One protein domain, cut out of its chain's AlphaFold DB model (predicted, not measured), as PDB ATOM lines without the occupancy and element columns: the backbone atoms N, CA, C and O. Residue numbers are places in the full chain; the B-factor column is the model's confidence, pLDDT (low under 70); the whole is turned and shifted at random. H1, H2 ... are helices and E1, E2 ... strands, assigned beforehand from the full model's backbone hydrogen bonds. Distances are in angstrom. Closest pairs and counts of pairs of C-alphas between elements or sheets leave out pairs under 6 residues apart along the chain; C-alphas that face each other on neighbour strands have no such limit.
ATOM      1  N   GLU A  10      41.961 -25.964 -26.502       74.62
ATOM      2  CA  GLU A  10      42.802 -25.460 -27.578       74.62
ATOM      3  C   GLU A  10      42.352 -24.056 -27.983       74.62
ATOM      4  O   GLU A  10      41.165 -23.812 -28.214       74.62
ATOM      5  N   PHE A  11      43.310 -23.149 -28.140       74.94
ATOM      6  CA  PHE A  11      43.065 -21.805 -28.651       74.94
ATOM      7  C   PHE A  11      43.736 -21.627 -29.998       74.94
ATOM      8  O   PHE A  11      44.945 -21.827 -30.128       74.94
ATOM      9  N   ARG A  12      42.952 -21.217 -30.994       77.50
ATOM     10  CA  ARG A  12      43.459 -20.928 -32.335       77.50
ATOM     11  C   ARG A  12      43.133 -19.493 -32.686       77.50
ATOM     12  O   ARG A  12      41.963 -19.105 -32.663       77.50
ATOM     13  N   GLN A  13      44.165 -18.717 -32.983       76.88
ATOM     14  CA  GLN A  13      43.987 -17.370 -33.494       76.88
ATOM     15  C   GLN A  13      43.418 -17.457 -34.909       76.88
ATOM     16  O   GLN A  13      43.932 -18.199 -35.746       76.88
ATOM     17  N   VAL A  14      42.331 -16.735 -35.164       81.38
ATOM     18  CA  VAL A  14      41.717 -16.649 -36.500       81.38
ATOM     19  C   VAL A  14      41.690 -15.223 -37.041       81.38
ATOM     20  O   VAL A  14      41.465 -15.032 -38.232       81.38
ATOM     21  N   HIS A  15      41.933 -14.239 -36.173       80.06
ATOM     22  CA  HIS A  15      42.120 -12.830 -36.497       80.06
ATOM     23  C   HIS A  15      43.050 -12.194 -35.452       80.06
ATOM     24  O   HIS A  15      43.171 -12.715 -34.342       80.06
ATOM     25  N   ASP A  16      43.633 -11.032 -35.742       74.25
ATOM     26  CA  ASP A  16      44.485 -10.265 -34.807       74.25
ATOM     27  C   ASP A  16      43.795  -9.958 -33.470       74.25
ATOM     28  O   ASP A  16      44.426  -9.740 -32.442       74.25
ATOM     29  N   THR A  17      42.467  -9.981 -33.482       76.75
ATOM     30  CA  THR A  17      41.612  -9.663 -32.344       76.75
ATOM     31  C   THR A  17      40.673 -10.802 -31.968       76.75
ATOM     32  O   THR A  17      39.825 -10.596 -31.108       76.75
ATOM     33  N   GLU A  18      40.764 -11.982 -32.590       79.50
ATOM     34  CA  GLU A  18      39.827 -13.085 -32.340       79.50
ATOM     35  C   GLU A  18      40.536 -14.432 -32.193       79.50
ATOM     36  O   GLU A  18      41.297 -14.875 -33.061       79.50
ATOM     37  N   TYR A  19      40.180 -15.131 -31.118       80.00
ATOM     38  CA  TYR A  19      40.504 -16.533 -30.900       80.00
ATOM     39  C   TYR A  19      39.259 -17.392 -30.911       80.00
ATOM     40  O   TYR A  19      38.234 -17.039 -30.331       80.00
ATOM     41  N   ARG A  20      39.398 -18.591 -31.470       83.06
ATOM     42  CA  ARG A  20      38.407 -19.659 -31.357       83.06
ATOM     43  C   ARG A  20      38.879 -20.726 -30.387       83.06
ATOM     44  O   ARG A  20      40.065 -21.053 -30.332       83.06
ATOM     45  N   LEU A  21      37.924 -21.246 -29.629       80.38
ATOM     46  CA  LEU A  21      38.135 -22.215 -28.567       80.38
ATOM     47  C   LEU A  21      37.684 -23.579 -29.064       80.38
ATOM     48  O   LEU A  21      36.534 -23.728 -29.477       80.38
ATOM     49  N   PHE A  22      38.553 -24.578 -28.966       80.12
ATOM     50  CA  PHE A  22      38.233 -25.943 -29.349       80.12
ATOM     51  C   PHE A  22      38.378 -26.896 -28.164       80.12
ATOM     52  O   PHE A  22      39.354 -26.837 -27.418       80.12
ATOM     53  N   VAL A  23      37.404 -27.789 -28.006       78.81
ATOM     54  CA  VAL A  23      37.468 -28.940 -27.096       78.81
ATOM     55  C   VAL A  23      37.301 -30.186 -27.946       78.81
ATOM     56  O   VAL A  23      36.310 -30.304 -28.664       78.81
ATOM     57  N   ASP A  24      38.286 -31.084 -27.902       78.75
ATOM     58  CA  ASP A  24      38.305 -32.316 -28.704       78.75
ATOM     59  C   ASP A  24      38.013 -32.056 -30.200       78.75
ATOM     60  O   ASP A  24      37.235 -32.753 -30.850       78.75
ATOM     61  N   GLY A  25      38.615 -30.993 -30.747       76.69
ATOM     62  CA  GLY A  25      38.464 -30.586 -32.147       76.69
ATOM     63  C   GLY A  25      37.149 -29.881 -32.503       76.69
ATOM     64  O   GLY A  25      37.021 -29.389 -33.625       76.69
ATOM     65  N   GLN A  26      36.190 -29.766 -31.581       81.12
ATOM     66  CA  GLN A  26      34.951 -29.014 -31.800       81.12
ATOM     67  C   GLN A  26      35.109 -27.564 -31.360       81.12
ATOM     68  O   GLN A  26      35.513 -27.307 -30.229       81.12
ATOM     69  N   ASN A  27      34.749 -26.615 -32.227       83.06
ATOM     70  CA  ASN A  27      34.691 -25.204 -31.856       83.06
ATOM     71  C   ASN A  27      33.512 -24.963 -30.902       83.06
ATOM     72  O   ASN A  27      32.359 -25.178 -31.276       83.06
ATOM     73  N   VAL A  28      33.799 -24.502 -29.689       78.94
ATOM     74  CA  VAL A  28      32.808 -24.296 -28.622       78.94
ATOM     75  C   VAL A  28      32.593 -22.824 -28.274       78.94
ATOM     76  O   VAL A  28      31.718 -22.505 -27.465       78.94
ATOM     77  N   GLY A  29      33.363 -21.907 -28.861       80.50
ATOM     78  CA  GLY A  29      33.263 -20.486 -28.546       80.50
ATOM     79  C   GLY A  29      34.337 -19.631 -29.202       80.50
ATOM     80  O   GLY A  29      35.285 -20.131 -29.805       80.50
ATOM     81  N   ALA A  30      34.193 -18.325 -29.034       82.06
ATOM     82  CA  ALA A  30      35.150 -17.329 -29.480       82.06
ATOM     83  C   ALA A  30      35.412 -16.292 -28.383       82.06
ATOM     84  O   ALA A  30      34.536 -15.995 -27.566       82.06
ATOM     85  N   ILE A  31      36.623 -15.742 -28.380       78.75
ATOM     86  CA  ILE A  31      36.985 -14.544 -27.625       78.75
ATOM     87  C   ILE A  31      37.410 -13.485 -28.626       78.75
ATOM     88  O   ILE A  31      38.329 -13.723 -29.409       78.75
ATOM     89  N   ALA A  32      36.764 -12.325 -28.562       79.62
ATOM     90  CA  ALA A  32      37.111 -11.160 -29.357       79.62
ATOM     91  C   ALA A  32      37.649 -10.036 -28.462       79.62
ATOM     92  O   ALA A  32      37.122  -9.782 -27.378       79.62
ATOM     93  N   PHE A  33      38.684  -9.343 -28.927       73.50
ATOM     94  CA  PHE A  33      39.278  -8.186 -28.273       73.50
ATOM     95  C   PHE A  33      38.947  -6.925 -29.058       73.50
ATOM     96  O   PHE A  33      39.330  -6.758 -30.212       73.50
ATOM     97  N   ASN A  34      38.273  -5.991 -28.406       75.44
ATOM     98  CA  ASN A  34      38.141  -4.644 -28.911       75.44
ATOM     99  C   ASN A  34      39.261  -3.793 -28.298       75.44
ATOM    100  O   ASN A  34      39.132  -3.269 -27.190       75.44
ATOM    101  N   ILE A  35      40.370  -3.678 -29.031       65.25
ATOM    102  CA  ILE A  35      41.558  -2.930 -28.597       65.25
ATOM    103  C   ILE A  35      41.307  -1.421 -28.499       65.25
ATOM    104  O   ILE A  35      41.923  -0.762 -27.668       65.25
ATOM    105  N   THR A  36      40.372  -0.868 -29.281       68.56
ATOM    106  CA  THR A  36      40.035   0.563 -29.214       68.56
ATOM    107  C   THR A  36      39.198   0.890 -27.980       68.56
ATOM    108  O   THR A  36      39.359   1.957 -27.398       68.56
ATOM    109  N   ALA A  37      38.350  -0.040 -27.536       67.12
ATOM    110  CA  ALA A  37      37.573   0.067 -26.303       67.12
ATOM    111  C   ALA A  37      38.248  -0.600 -25.086       67.12
ATOM    112  O   ALA A  37      37.632  -0.683 -24.025       67.12
ATOM    113  N   MET A  38      39.483  -1.098 -25.243       70.81
ATOM    114  CA  MET A  38      40.264  -1.808 -24.217       70.81
ATOM    115  C   MET A  38      39.491  -2.923 -23.486       70.81
ATOM    116  O   MET A  38      39.672  -3.142 -22.283       70.81
ATOM    117  N   ARG A  39      38.623  -3.639 -24.213       72.88
ATOM    118  CA  ARG A  39      37.737  -4.672 -23.655       72.88
ATOM    119  C   ARG A  39      37.799  -5.981 -24.432       72.88
ATOM    120  O   ARG A  39      38.092  -5.984 -25.624       72.88
ATOM    121  N   TRP A  40      37.464  -7.078 -23.770       77.88
ATOM    122  CA  TRP A  40      37.291  -8.396 -24.376       77.88
ATOM    123  C   TRP A  40      35.864  -8.903 -24.177       77.88
ATOM    124  O   TRP A  40      35.170  -8.503 -23.241       77.88
ATOM    125  N   GLU A  41      35.438  -9.786 -25.074       76.19
ATOM    126  CA  GLU A  41      34.106 -10.381 -25.086       76.19
ATOM    127  C   GLU A  41      34.228 -11.884 -25.362       76.19
ATOM    128  O   GLU A  41      34.863 -12.294 -26.334       76.19
ATOM    129  N   TYR A  42      33.629 -12.712 -24.506       76.62
ATOM    130  CA  TYR A  42      33.505 -14.151 -24.724       76.62
ATOM    131  C   TYR A  42      32.097 -14.502 -25.192       76.62
ATOM    132  O   TYR A  42      31.102 -14.229 -24.511       76.62
ATOM    133  N   ASN A  43      32.033 -15.187 -26.326       72.94
ATOM    134  CA  ASN A  43      30.807 -15.698 -26.903       72.94
ATOM    135  C   ASN A  43      30.896 -17.227 -27.014       72.94
ATOM    136  O   ASN A  43      31.760 -17.772 -27.705       72.94
ATOM    137  N   ARG A  44      29.994 -17.933 -26.331       74.56
ATOM    138  CA  ARG A  44      29.781 -19.357 -26.587       74.56
ATOM    139  C   ARG A  44      28.898 -19.446 -27.821       74.56
ATOM    140  O   ARG A  44      27.797 -18.935 -27.777       74.56
ATOM    141  N   LEU A  45      29.314 -20.145 -28.876       71.44
ATOM    142  CA  LEU A  45      28.600 -20.131 -30.170       71.44
ATOM    143  C   LEU A  45      27.106 -20.525 -30.114       71.44
ATOM    144  O   LEU A  45      26.379 -20.286 -31.072       71.44
ATOM    145  N   SER A  46      26.645 -21.131 -29.018       67.38
ATOM    146  CA  SER A  46      25.245 -21.478 -28.760       67.38
ATOM    147  C   SER A  46      24.460 -20.457 -27.917       67.38
ATOM    148  O   SER A  46      23.286 -20.689 -27.644       67.38
ATOM    149  N   GLU A  47      25.083 -19.380 -27.438       67.44
ATOM    150  CA  GLU A  47      24.534 -18.436 -26.455       67.44
ATOM    151  C   GLU A  47      24.959 -16.987 -26.794       67.44
ATOM    152  O   GLU A  47      25.900 -16.770 -27.555       67.44
ATOM    153  N   PRO A  48      24.279 -15.957 -26.260       71.25
ATOM    154  CA  PRO A  48      24.789 -14.588 -26.314       71.25
ATOM    155  C   PRO A  48      26.124 -14.443 -25.559       71.25
ATOM    156  O   PRO A  48      26.584 -15.364 -24.882       71.25
ATOM    157  N   VAL A  49      26.749 -13.264 -25.665       71.25
ATOM    158  CA  VAL A  49      27.991 -12.934 -24.943       71.25
ATOM    159  C   VAL A  49      27.821 -13.259 -23.458       71.25
ATOM    160  O   VAL A  49      26.960 -12.698 -22.784       71.25
ATOM    161  N   LYS A  50      28.638 -14.192 -22.965       67.19
ATOM    162  CA  LYS A  50      28.515 -14.744 -21.610       67.19
ATOM    163  C   LYS A  50      29.427 -14.027 -20.615       67.19
ATOM    164  O   LYS A  50      29.163 -14.062 -19.420       67.19
ATOM    165  N   ALA A  51      30.492 -13.384 -21.093       69.62
ATOM    166  CA  ALA A  51      31.387 -12.595 -20.255       69.62
ATOM    167  C   ALA A  51      32.032 -11.449 -21.042       69.62
ATOM    168  O   ALA A  51      32.327 -11.592 -22.230       69.62
ATOM    169  N   VAL A  52      32.265 -10.331 -20.353       75.88
ATOM    170  CA  VAL A  52      32.979  -9.154 -20.856       75.88
ATOM    171  C   VAL A  52      33.886  -8.599 -19.764       75.88
ATOM    172  O   VAL A  52      33.570  -8.716 -18.581       75.88
ATOM    173  N   GLY A  53      34.990  -7.963 -20.142       76.25
ATOM    174  CA  GLY A  53      35.884  -7.325 -19.178       76.25
ATOM    175  C   GLY A  53      36.898  -6.397 -19.826       76.25
ATOM    176  O   GLY A  53      37.053  -6.370 -21.045       76.25
ATOM    177  N   THR A  54      37.593  -5.619 -19.003       77.38
ATOM    178  CA  THR A  54      38.712  -4.769 -19.431       77.38
ATOM    179  C   THR A  54      40.032  -5.533 -19.395       77.38
ATOM    180  O   THR A  54      40.161  -6.556 -18.718       77.38
ATOM    181  N   LEU A  55      41.039  -5.006 -20.090       69.06
ATOM    182  CA  LEU A  55      42.403  -5.532 -20.036       69.06
ATOM    183  C   LEU A  55      42.999  -5.524 -18.613       69.06
ATOM    184  O   LEU A  55      43.692  -6.459 -18.223       69.06
ATOM    185  N   GLU A  56      42.708  -4.502 -17.808       71.56
ATOM    186  CA  GLU A  56      43.217  -4.395 -16.431       71.56
ATOM    187  C   GLU A  56      42.591  -5.440 -15.503       71.56
ATOM    188  O   GLU A  56      43.303  -6.119 -14.765       71.56
ATOM    189  N   GLN A  57      41.271  -5.635 -15.587       74.56
ATOM    190  CA  GLN A  57      40.571  -6.697 -14.846       74.56
ATOM    191  C   GLN A  57      41.093  -8.083 -15.225       74.56
ATOM    192  O   GLN A  57      41.202  -8.979 -14.393       74.56
ATOM    193  N   CYS A  58      41.428  -8.236 -16.496       69.75
ATOM    194  CA  CYS A  58      41.959  -9.447 -17.078       69.75
ATOM    195  C   CYS A  58      43.379  -9.757 -16.569       69.75
ATOM    196  O   CYS A  58      43.645 -10.882 -16.145       69.75
ATOM    197  N   LYS A  59      44.246  -8.740 -16.481       65.31
ATOM    198  CA  LYS A  59      45.569  -8.840 -15.852       65.31
ATOM    199  C   LYS A  59      45.473  -9.178 -14.360       65.31
ATOM    200  O   LYS A  59      46.129 -10.111 -13.910       65.31
ATOM    201  N   ALA A  60      44.613  -8.488 -13.612       71.12
ATOM    202  CA  ALA A  60      44.425  -8.743 -12.183       71.12
ATOM    203  C   ALA A  60      43.898 -10.164 -11.904       71.12
ATOM    204  O   ALA A  60      44.350 -10.826 -10.969       71.12
ATOM    205  N   ALA A  61      42.970 -10.657 -12.731       68.19
ATOM    206  CA  ALA A  61      42.472 -12.025 -12.635       68.19
ATOM    207  C   ALA A  61      43.565 -13.051 -12.956       68.19
ATOM    208  O   ALA A  61      43.696 -14.036 -12.235       68.19
ATOM    209  N   ALA A  62      44.375 -12.810 -13.992       61.66
ATOM    210  CA  ALA A  62      45.498 -13.677 -14.326       61.66
ATOM    211  C   ALA A  62      46.543 -13.733 -13.201       61.66
ATOM    212  O   ALA A  62      46.952 -14.825 -12.819       61.66
ATOM    213  N   GLU A  63      46.922 -12.590 -12.623       63.38
ATOM    214  CA  GLU A  63      47.873 -12.509 -11.503       63.38
ATOM    215  C   GLU A  63      47.361 -13.239 -10.249       63.38
ATOM    216  O   GLU A  63      48.129 -13.936  -9.583       63.38
ATOM    217  N   ALA A  64      46.061 -13.145  -9.951       64.38
ATOM    218  CA  ALA A  64      45.443 -13.861  -8.834       64.38
ATOM    219  C   ALA A  64      45.397 -15.390  -9.050       64.38
ATOM    220  O   ALA A  64      45.551 -16.160  -8.100       64.38
ATOM    221  N   ASP A  65      45.216 -15.834 -10.297       55.97
ATOM    222  CA  ASP A  65      45.041 -17.245 -10.660       55.97
ATOM    223  C   ASP A  65      46.335 -17.973 -11.046       55.97
ATOM    224  O   ASP A  65      46.365 -19.210 -11.015       55.97
ATOM    225  N   TYR A  66      47.400 -17.246 -11.404       54.66
ATOM    226  CA  TYR A  66      48.710 -17.820 -11.742       54.66
ATOM    227  C   TYR A  66      49.310 -18.607 -10.566       54.66
ATOM    228  O   TYR A  66      50.094 -19.533 -10.754       54.66
ATOM    229  N   VAL A  67      48.870 -18.305  -9.342       50.56
ATOM    230  CA  VAL A  67      49.263 -19.010  -8.115       50.56
ATOM    231  C   VAL A  67      48.638 -20.419  -8.020       50.56
ATOM    232  O   VAL A  67      49.110 -21.242  -7.241       50.56
ATOM    233  N   ASN A  68      47.635 -20.760  -8.844       51.91
ATOM    234  CA  ASN A  68      46.888 -22.019  -8.741       51.91
ATOM    235  C   ASN A  68      46.977 -22.895 -10.014       51.91
ATOM    236  O   ASN A  68      46.180 -22.777 -10.944       51.91
ATOM    237  N   SER A  69      47.922 -23.841  -9.998       60.91
ATOM    238  CA  SER A  69      47.776 -25.233 -10.482       60.91
ATOM    239  C   SER A  69      47.326 -25.512 -11.931       60.91
ATOM    240  O   SER A  69      46.717 -26.556 -12.177       60.91
ATOM    241  N   ILE A  70      47.616 -24.649 -12.907       64.94
ATOM    242  CA  ILE A  70      47.344 -24.929 -14.332       64.94
ATOM    243  C   ILE A  70      48.636 -24.841 -15.127       64.94
ATOM    244  O   ILE A  70      49.406 -23.894 -14.981       64.94
ATOM    245  N   ARG A  71      48.855 -25.819 -16.004       72.50
ATOM    246  CA  ARG A  71      49.999 -25.818 -16.910       72.50
ATOM    247  C   ARG A  71      49.700 -24.972 -18.144       72.50
ATOM    248  O   ARG A  71      48.645 -25.099 -18.765       72.50
ATOM    249  N   LEU A  72      50.668 -24.146 -18.515       69.69
ATOM    250  CA  LEU A  72      50.621 -23.292 -19.691       69.69
ATOM    251  C   LEU A  72      51.612 -23.811 -20.727       69.69
ATOM    252  O   LEU A  72      52.780 -24.023 -20.406       69.69
ATOM    253  N   VAL A  73      51.139 -24.038 -21.951       74.00
ATOM    254  CA  VAL A  73      51.979 -24.516 -23.047       74.00
ATOM    255  C   VAL A  73      51.790 -23.648 -24.286       74.00
ATOM    256  O   VAL A  73      50.727 -23.634 -24.906       74.00
ATOM    257  N   CYS A  74      52.870 -22.973 -24.655       73.75
ATOM    258  CA  CYS A  74      53.024 -22.266 -25.915       73.75
ATOM    259  C   CYS A  74      53.492 -23.246 -26.995       73.75
ATOM    260  O   CYS A  74      54.476 -23.955 -26.775       73.75
ATOM    261  N   VAL A  75      52.830 -23.272 -28.153       72.75
ATOM    262  CA  VAL A  75      53.295 -24.032 -29.322       72.75
ATOM    263  C   VAL A  75      53.467 -23.127 -30.536       72.75
ATOM    264  O   VAL A  75      52.691 -22.201 -30.758       72.75
ATOM    265  N   THR A  76      54.488 -23.399 -31.339       70.75
ATOM    266  CA  THR A  76      54.802 -22.650 -32.568       70.75
ATOM    267  C   THR A  76      54.299 -23.352 -33.828       70.75
ATOM    268  O   THR A  76      54.262 -22.761 -34.902       70.75
ATOM    269  N   ASP A  77      53.892 -24.617 -33.713       72.44
ATOM    270  CA  ASP A  77      53.462 -25.445 -34.834       72.44
ATOM    271  C   ASP A  77      52.410 -26.491 -34.418       72.44
ATOM    272  O   ASP A  77      52.237 -26.831 -33.242       72.44
ATOM    273  N   MET A  78      51.690 -27.011 -35.415       67.56
ATOM    274  CA  MET A  78      50.588 -27.963 -35.223       67.56
ATOM    275  C   MET A  78      51.042 -29.369 -34.802       67.56
ATOM    276  O   MET A  78      50.252 -30.111 -34.212       67.56
ATOM    277  N   ALA A  79      52.285 -29.766 -35.094       73.94
ATOM    278  CA  ALA A  79      52.797 -31.071 -34.681       73.94
ATOM    279  C   ALA A  79      53.054 -31.077 -33.165       73.94
ATOM    280  O   ALA A  79      52.588 -31.974 -32.456       73.94
ATOM    281  N   SER A  80      53.677 -30.010 -32.663       77.56
ATOM    282  CA  SER A  80      53.902 -29.746 -31.242       77.56
ATOM    283  C   SER A  80      52.586 -29.679 -30.456       77.56
ATOM    284  O   SER A  80      52.482 -30.258 -29.372       77.56
ATOM    285  N   LEU A  81      51.532 -29.072 -31.023       74.31
ATOM    286  CA  LEU A  81      50.194 -29.025 -30.411       74.31
ATOM    287  C   LEU A  81      49.684 -30.419 -30.007       74.31
ATOM    288  O   LEU A  81      49.268 -30.628 -28.866       74.31
ATOM    289  N   THR A  82      49.751 -31.385 -30.926       75.94
ATOM    290  CA  THR A  82      49.214 -32.740 -30.710       75.94
ATOM    291  C   THR A  82      49.952 -33.468 -29.585       75.94
ATOM    292  O   THR A  82      49.330 -34.115 -28.739       75.94
ATOM    293  N   GLN A  83      51.279 -33.334 -29.530       81.88
ATOM    294  CA  GLN A  83      52.091 -33.927 -28.469       81.88
ATOM    295  C   GLN A  83      51.727 -33.352 -27.094       81.88
ATOM    296  O   GLN A  83      51.533 -34.104 -26.136       81.88
ATOM    297  N   HIS A  84      51.587 -32.031 -26.996       81.31
ATOM    298  CA  HIS A  84      51.256 -31.371 -25.737       81.31
ATOM    299  C   HIS A  84      49.835 -31.673 -25.254       81.31
ATOM    300  O   HIS A  84      49.630 -31.829 -24.050       81.31
ATOM    301  N   ILE A  85      48.876 -31.837 -26.171       76.25
ATOM    302  CA  ILE A  85      47.519 -32.313 -25.858       76.25
ATOM    303  C   ILE A  85      47.579 -33.696 -25.207       76.25
ATOM    304  O   ILE A  85      46.967 -33.915 -24.161       76.25
ATOM    305  N   ASN A  86      48.334 -34.623 -25.798       81.62
ATOM    306  CA  ASN A  86      48.445 -35.984 -25.278       81.62
ATOM    307  C   ASN A  86      49.123 -36.015 -23.902       81.62
ATOM    308  O   ASN A  86      48.653 -36.717 -23.008       81.62
ATOM    309  N   GLN A  87      50.164 -35.202 -23.700       82.00
ATOM    310  CA  GLN A  87      50.829 -35.087 -22.401       82.00
ATOM    311  C   GLN A  87      49.910 -34.477 -21.334       82.00
ATOM    312  O   GLN A  87      49.845 -34.977 -20.216       82.00
ATOM    313  N   ALA A  88      49.165 -33.421 -21.673       77.69
ATOM    314  CA  ALA A  88      48.201 -32.803 -20.766       77.69
ATOM    315  C   ALA A  88      47.125 -33.796 -20.303       77.69
ATOM    316  O   ALA A  88      46.802 -33.854 -19.117       77.69
ATOM    317  N   LYS A  89      46.608 -34.606 -21.239       75.50
ATOM    318  CA  LYS A  89      45.644 -35.674 -20.944       75.50
ATOM    319  C   LYS A  89      46.244 -36.736 -20.015       75.50
ATOM    320  O   LYS A  89      45.567 -37.160 -19.085       75.50
ATOM    321  N   ALA A  90      47.497 -37.138 -20.240       81.94
ATOM    322  CA  ALA A  90      48.184 -38.131 -19.412       81.94
ATOM    323  C   ALA A  90      48.455 -37.634 -17.982       81.94
ATOM    324  O   ALA A  90      48.305 -38.392 -17.027       81.94
ATOM    325  N   ASP A  91      48.809 -36.358 -17.834       79.19
ATOM    326  CA  ASP A  91      49.207 -35.795 -16.543       79.19
ATOM    327  C   ASP A  91      48.014 -35.443 -15.644       79.19
ATOM    328  O   ASP A  91      48.189 -35.223 -14.448       79.19
ATOM    329  N   GLY A  92      46.801 -35.348 -16.202       68.06
ATOM    330  CA  GLY A  92      45.589 -35.000 -15.450       68.06
ATOM    331  C   GLY A  92      45.605 -33.585 -14.853       68.06
ATOM    332  O   GLY A  92      44.730 -33.237 -14.058       68.06
ATOM    333  N   ILE A  93      46.589 -32.767 -15.233       68.19
ATOM    334  CA  ILE A  93      46.728 -31.373 -14.818       68.19
ATOM    335  C   ILE A  93      45.942 -30.513 -15.810       68.19
ATOM    336  O   ILE A  93      46.177 -30.619 -17.020       68.19
ATOM    337  N   PRO A  94      45.051 -29.621 -15.338       67.56
ATOM    338  CA  PRO A  94      44.411 -28.644 -16.204       67.56
ATOM    339  C   PRO A  94      45.477 -27.906 -17.018       67.56
ATOM    340  O   PRO A  94      46.361 -27.261 -16.456       67.56
ATOM    341  N   THR A  95      45.426 -28.050 -18.341       71.19
ATOM    342  CA  THR A  95      46.427 -27.481 -19.244       71.19
ATOM    343  C   THR A  95      45.736 -26.633 -20.296       71.19
ATOM    344  O   THR A  95      44.754 -27.064 -20.906       71.19
ATOM    345  N   ILE A  96      46.255 -25.426 -20.499       69.88
ATOM    346  CA  ILE A  96      45.863 -24.545 -21.594       69.88
ATOM    347  C   ILE A  96      46.996 -24.547 -22.613       69.88
ATOM    348  O   ILE A  96      48.148 -24.283 -22.263       69.88
ATOM    349  N   ILE A  97      46.650 -24.853 -23.863       73.50
ATOM    350  CA  ILE A  97      47.600 -24.911 -24.971       73.50
ATOM    351  C   ILE A  97      47.170 -23.885 -26.014       73.50
ATOM    352  O   ILE A  97      46.014 -23.881 -26.448       73.50
ATOM    353  N   TRP A  98      48.088 -23.009 -26.410       73.06
ATOM    354  CA  TRP A  98      47.839 -21.995 -27.431       73.06
ATOM    355  C   TRP A  98      48.941 -22.013 -28.481       73.06
ATOM    356  O   TRP A  98      50.112 -22.236 -28.167       73.06
ATOM    357  N   GLN A  99      48.548 -21.759 -29.726       68.44
ATOM    358  CA  GLN A  99      49.478 -21.592 -30.833       68.44
ATOM    359  C   GLN A  99      49.804 -20.108 -31.020       68.44
ATOM    360  O   GLN A  99      48.889 -19.290 -31.125       68.44
ATOM    361  N   VAL A 100      51.090 -19.763 -31.052       64.62
ATOM    362  CA  VAL A 100      51.557 -18.388 -31.272       64.62
ATOM    363  C   VAL A 100      51.737 -18.135 -32.768       64.62
ATOM    364  O   VAL A 100      52.448 -18.880 -33.440       64.62
ATOM    365  N   GLY A 101      51.094 -17.082 -33.277       53.66
ATOM    366  CA  GLY A 101      51.618 -16.295 -34.396       53.66
ATOM    367  C   GLY A 101      52.593 -15.266 -33.826       53.66
ATOM    368  O   GLY A 101      52.355 -14.780 -32.720       53.66
ATOM    369  N   GLU A 102      53.718 -15.024 -34.504       45.16
ATOM    370  CA  GLU A 102      54.789 -14.129 -34.032       45.16
ATOM    371  C   GLU A 102      54.211 -12.829 -33.417       45.16
ATOM    372  O   GLU A 102      53.291 -12.237 -33.973       45.16
ATOM    373  N   ASP A 103      54.731 -12.431 -32.249       48.97
ATOM    374  CA  ASP A 103      54.421 -11.190 -31.502       48.97
ATOM    375  C   ASP A 103      53.212 -11.138 -30.544       48.97
ATOM    376  O   ASP A 103      52.753 -10.060 -30.171       48.97
ATOM    377  N   ALA A 104      52.761 -12.272 -30.010       48.97
ATOM    378  CA  ALA A 104      51.846 -12.305 -28.865       48.97
ATOM    379  C   ALA A 104      52.521 -11.843 -27.545       48.97
ATOM    380  O   ALA A 104      53.351 -12.588 -27.014       48.97
ATOM    381  N   PRO A 105      52.177 -10.693 -26.926       52.09
ATOM    382  CA  PRO A 105      52.720 -10.347 -25.612       52.09
ATOM    383  C   PRO A 105      52.227 -11.347 -24.553       52.09
ATOM    384  O   PRO A 105      51.046 -11.677 -24.531       52.09
ATOM    385  N   LEU A 106      53.088 -11.802 -23.638       50.84
ATOM    386  CA  LEU A 106      52.747 -12.789 -22.588       50.84
ATOM    387  C   LEU A 106      51.438 -12.476 -21.832       50.84
ATOM    388  O   LEU A 106      50.609 -13.363 -21.621       50.84
ATOM    389  N   TRP A 107      51.202 -11.199 -21.521       52.34
ATOM    390  CA  TRP A 107      49.997 -10.732 -20.828       52.34
ATOM    391  C   TRP A 107      48.704 -10.897 -21.640       52.34
ATOM    392  O   TRP A 107      47.621 -10.998 -21.070       52.34
ATOM    393  N   TRP A 108      48.785 -10.960 -22.971       58.88
ATOM    394  CA  TRP A 108      47.637 -11.217 -23.845       58.88
ATOM    395  C   TRP A 108      47.179 -12.674 -23.750       58.88
ATOM    396  O   TRP A 108      45.980 -12.954 -23.680       58.88
ATOM    397  N   THR A 109      48.130 -13.604 -23.656       62.16
ATOM    398  CA  THR A 109      47.838 -15.023 -23.436       62.16
ATOM    399  C   THR A 109      47.294 -15.270 -22.030       62.16
ATOM    400  O   THR A 109      46.324 -16.007 -21.863       62.16
ATOM    401  N   GLU A 110      47.859 -14.617 -21.017       63.94
ATOM    402  CA  GLU A 110      47.337 -14.627 -19.642       63.94
ATOM    403  C   GLU A 110      45.892 -14.110 -19.594       63.94
ATOM    404  O   GLU A 110      45.022 -14.679 -18.928       63.94
ATOM    405  N   CYS A 111      45.608 -13.095 -20.407       65.94
ATOM    406  CA  CYS A 111      44.283 -12.528 -20.530       65.94
ATOM    407  C   CYS A 111      43.240 -13.487 -21.113       65.94
ATOM    408  O   CYS A 111      42.121 -13.624 -20.606       65.94
ATOM    409  N   LEU A 112      43.628 -14.194 -22.169       67.25
ATOM    410  CA  LEU A 112      42.840 -15.252 -22.789       67.25
ATOM    411  C   LEU A 112      42.507 -16.367 -21.780       67.25
ATOM    412  O   LEU A 112      41.379 -16.864 -21.732       67.25
ATOM    413  N   GLN A 113      43.478 -16.729 -20.936       67.12
ATOM    414  CA  GLN A 113      43.350 -17.792 -19.938       67.12
ATOM    415  C   GLN A 113      42.374 -17.421 -18.819       67.12
ATOM    416  O   GLN A 113      41.468 -18.206 -18.525       67.12
ATOM    417  N   ALA A 114      42.527 -16.236 -18.220       64.00
ATOM    418  CA  ALA A 114      41.629 -15.750 -17.174       64.00
ATOM    419  C   ALA A 114      40.185 -15.654 -17.693       64.00
ATOM    420  O   ALA A 114      39.261 -16.149 -17.049       64.00
ATOM    421  N   SER A 115      40.008 -15.129 -18.909       64.25
ATOM    422  CA  SER A 115      38.703 -14.963 -19.567       64.25
ATOM    423  C   SER A 115      37.982 -16.290 -19.816       64.25
ATOM    424  O   SER A 115      36.772 -16.401 -19.621       64.25
ATOM    425  N   VAL A 116      38.715 -17.338 -20.193       64.88
ATOM    426  CA  VAL A 116      38.138 -18.674 -20.364       64.88
ATOM    427  C   VAL A 116      37.866 -19.375 -19.055       64.88
ATOM    428  O   VAL A 116      36.837 -20.041 -18.938       64.88
ATOM    429  N   ARG A 117      38.771 -19.283 -18.076       65.50
ATOM    430  CA  ARG A 117      38.513 -19.842 -16.745       65.50
ATOM    431  C   ARG A 117      37.258 -19.221 -16.167       65.50
ATOM    432  O   ARG A 117      36.364 -19.956 -15.774       65.50
ATOM    433  N   ALA A 118      37.151 -17.900 -16.235       60.31
ATOM    434  CA  ALA A 118      35.945 -17.152 -15.945       60.31
ATOM    435  C   ALA A 118      34.733 -17.696 -16.717       60.31
ATOM    436  O   ALA A 118      33.759 -18.120 -16.109       60.31
ATOM    437  N   ALA A 119      34.784 -17.782 -18.044       58.38
ATOM    438  CA  ALA A 119      33.665 -18.271 -18.856       58.38
ATOM    439  C   ALA A 119      33.219 -19.713 -18.525       58.38
ATOM    440  O   ALA A 119      32.022 -20.040 -18.564       58.38
ATOM    441  N   ARG A 120      34.183 -20.578 -18.199       58.78
ATOM    442  CA  ARG A 120      33.997 -21.995 -17.869       58.78
ATOM    443  C   ARG A 120      33.512 -22.211 -16.441       58.78
ATOM    444  O   ARG A 120      32.673 -23.076 -16.226       58.78
ATOM    445  N   LEU A 121      34.019 -21.425 -15.496       55.97
ATOM    446  CA  LEU A 121      33.556 -21.371 -14.109       55.97
ATOM    447  C   LEU A 121      32.275 -20.529 -13.970       55.97
ATOM    448  O   LEU A 121      31.683 -20.495 -12.899       55.97
TER     449      LEU A 121
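Overview. This is residues 10 to 121 of the 125 residues of an uncharacterized protein of Leptolyngbyaceae cyanobacterium CCMR0082 (UniProt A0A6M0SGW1). A strongly twisted sheet of seven strands curls round one long helix, H3, while H1 crosses H3 at the open side of the curl and, with the loop after it, bridges the gap between the edge strands E5 and E6. H2 packs on the opposite face, over E7 near the other end of the sheet. The printed part has 112 residues, with seven named strands and three named helices in the order E1 E2 E3 E4 E5 H1 E6 H2 E7 H3; the mixed sheet runs E5 E4 E3 E2 E1 E7 E6. The class is mixed, helices and strands, and the whole is compact, with a radius of gyration of the C-alphas of 13.5 A and spans of 38 by 29 by 29 A.

Arrangement. The sheet runs from E5, residues 49 to 54, through E4, 39 to 43, E3, 26 to 34, E2, 18 to 23, E1, 10 to 15, and E7, 95 to 99, to E6, 71 to 75. E1 to E5 form a meander, each strand the antiparallel neighbour of the one before, in four hairpins. Within hydrogen-bond range are N 12 and O 20 of E1 and E2, 3.0 A, N 21 and O 29 of E2 and E3, 2.9 A, N 32 and O 41 of E3 and E4, 2.9 A, and N 42 and O 51 of E4 and E5, 2.9 A. E7 is parallel to E1, with N 11 and O 97 at 3.3 A, and to E6, with N 75 and O 98 at 2.9 A. The sheet curls round H3, residues 106 to 121; the closest C-alphas of E5 and H3 are those of Ala 51 and Ala 119, 6.3 A apart. H1, residues 55 to 65, touches H3 about perpendicular at 74 degrees, closest at the C-alphas of Cys 58 and Cys 111, 5.2 A. H2, residues 78 to 91, has a height over the sheet of 9.0 A and runs along E7, at 1 degrees on the local plane; its closest C-alpha pair with E7 is Ala 88 and Thr 95, 5.8 A. E6, H2 and E7 make a strand-helix-strand unit, two parallel neighbour strands with a helix between, its crossover right-handed. There are three layers, helices on both faces of the sheet: H1 and H3 on one, H2 on the other. H2 is apart from H1 and H3. Every O i to N i+4 pair is within hydrogen-bond range in H1 and H3, and 9 of 10 in H2.

Along the chain. E1 begins at C-alpha 10, (42.802, -25.460, -27.578). E3 is 24.7 A long, H2 20.3 A and H3 22.7 A, which ends at C-alpha 121, (33.556, -21.371, -14.109).

Size, cuts and confidence. The two C-alphas farthest apart, Thr 36 and Ala 90, are 40.7 A apart. The printed part has no cut and no long link. Mean pLDDT of the printed part is 70.3; 49 residues are under 70, among them 61 to 70 and 99 to 121.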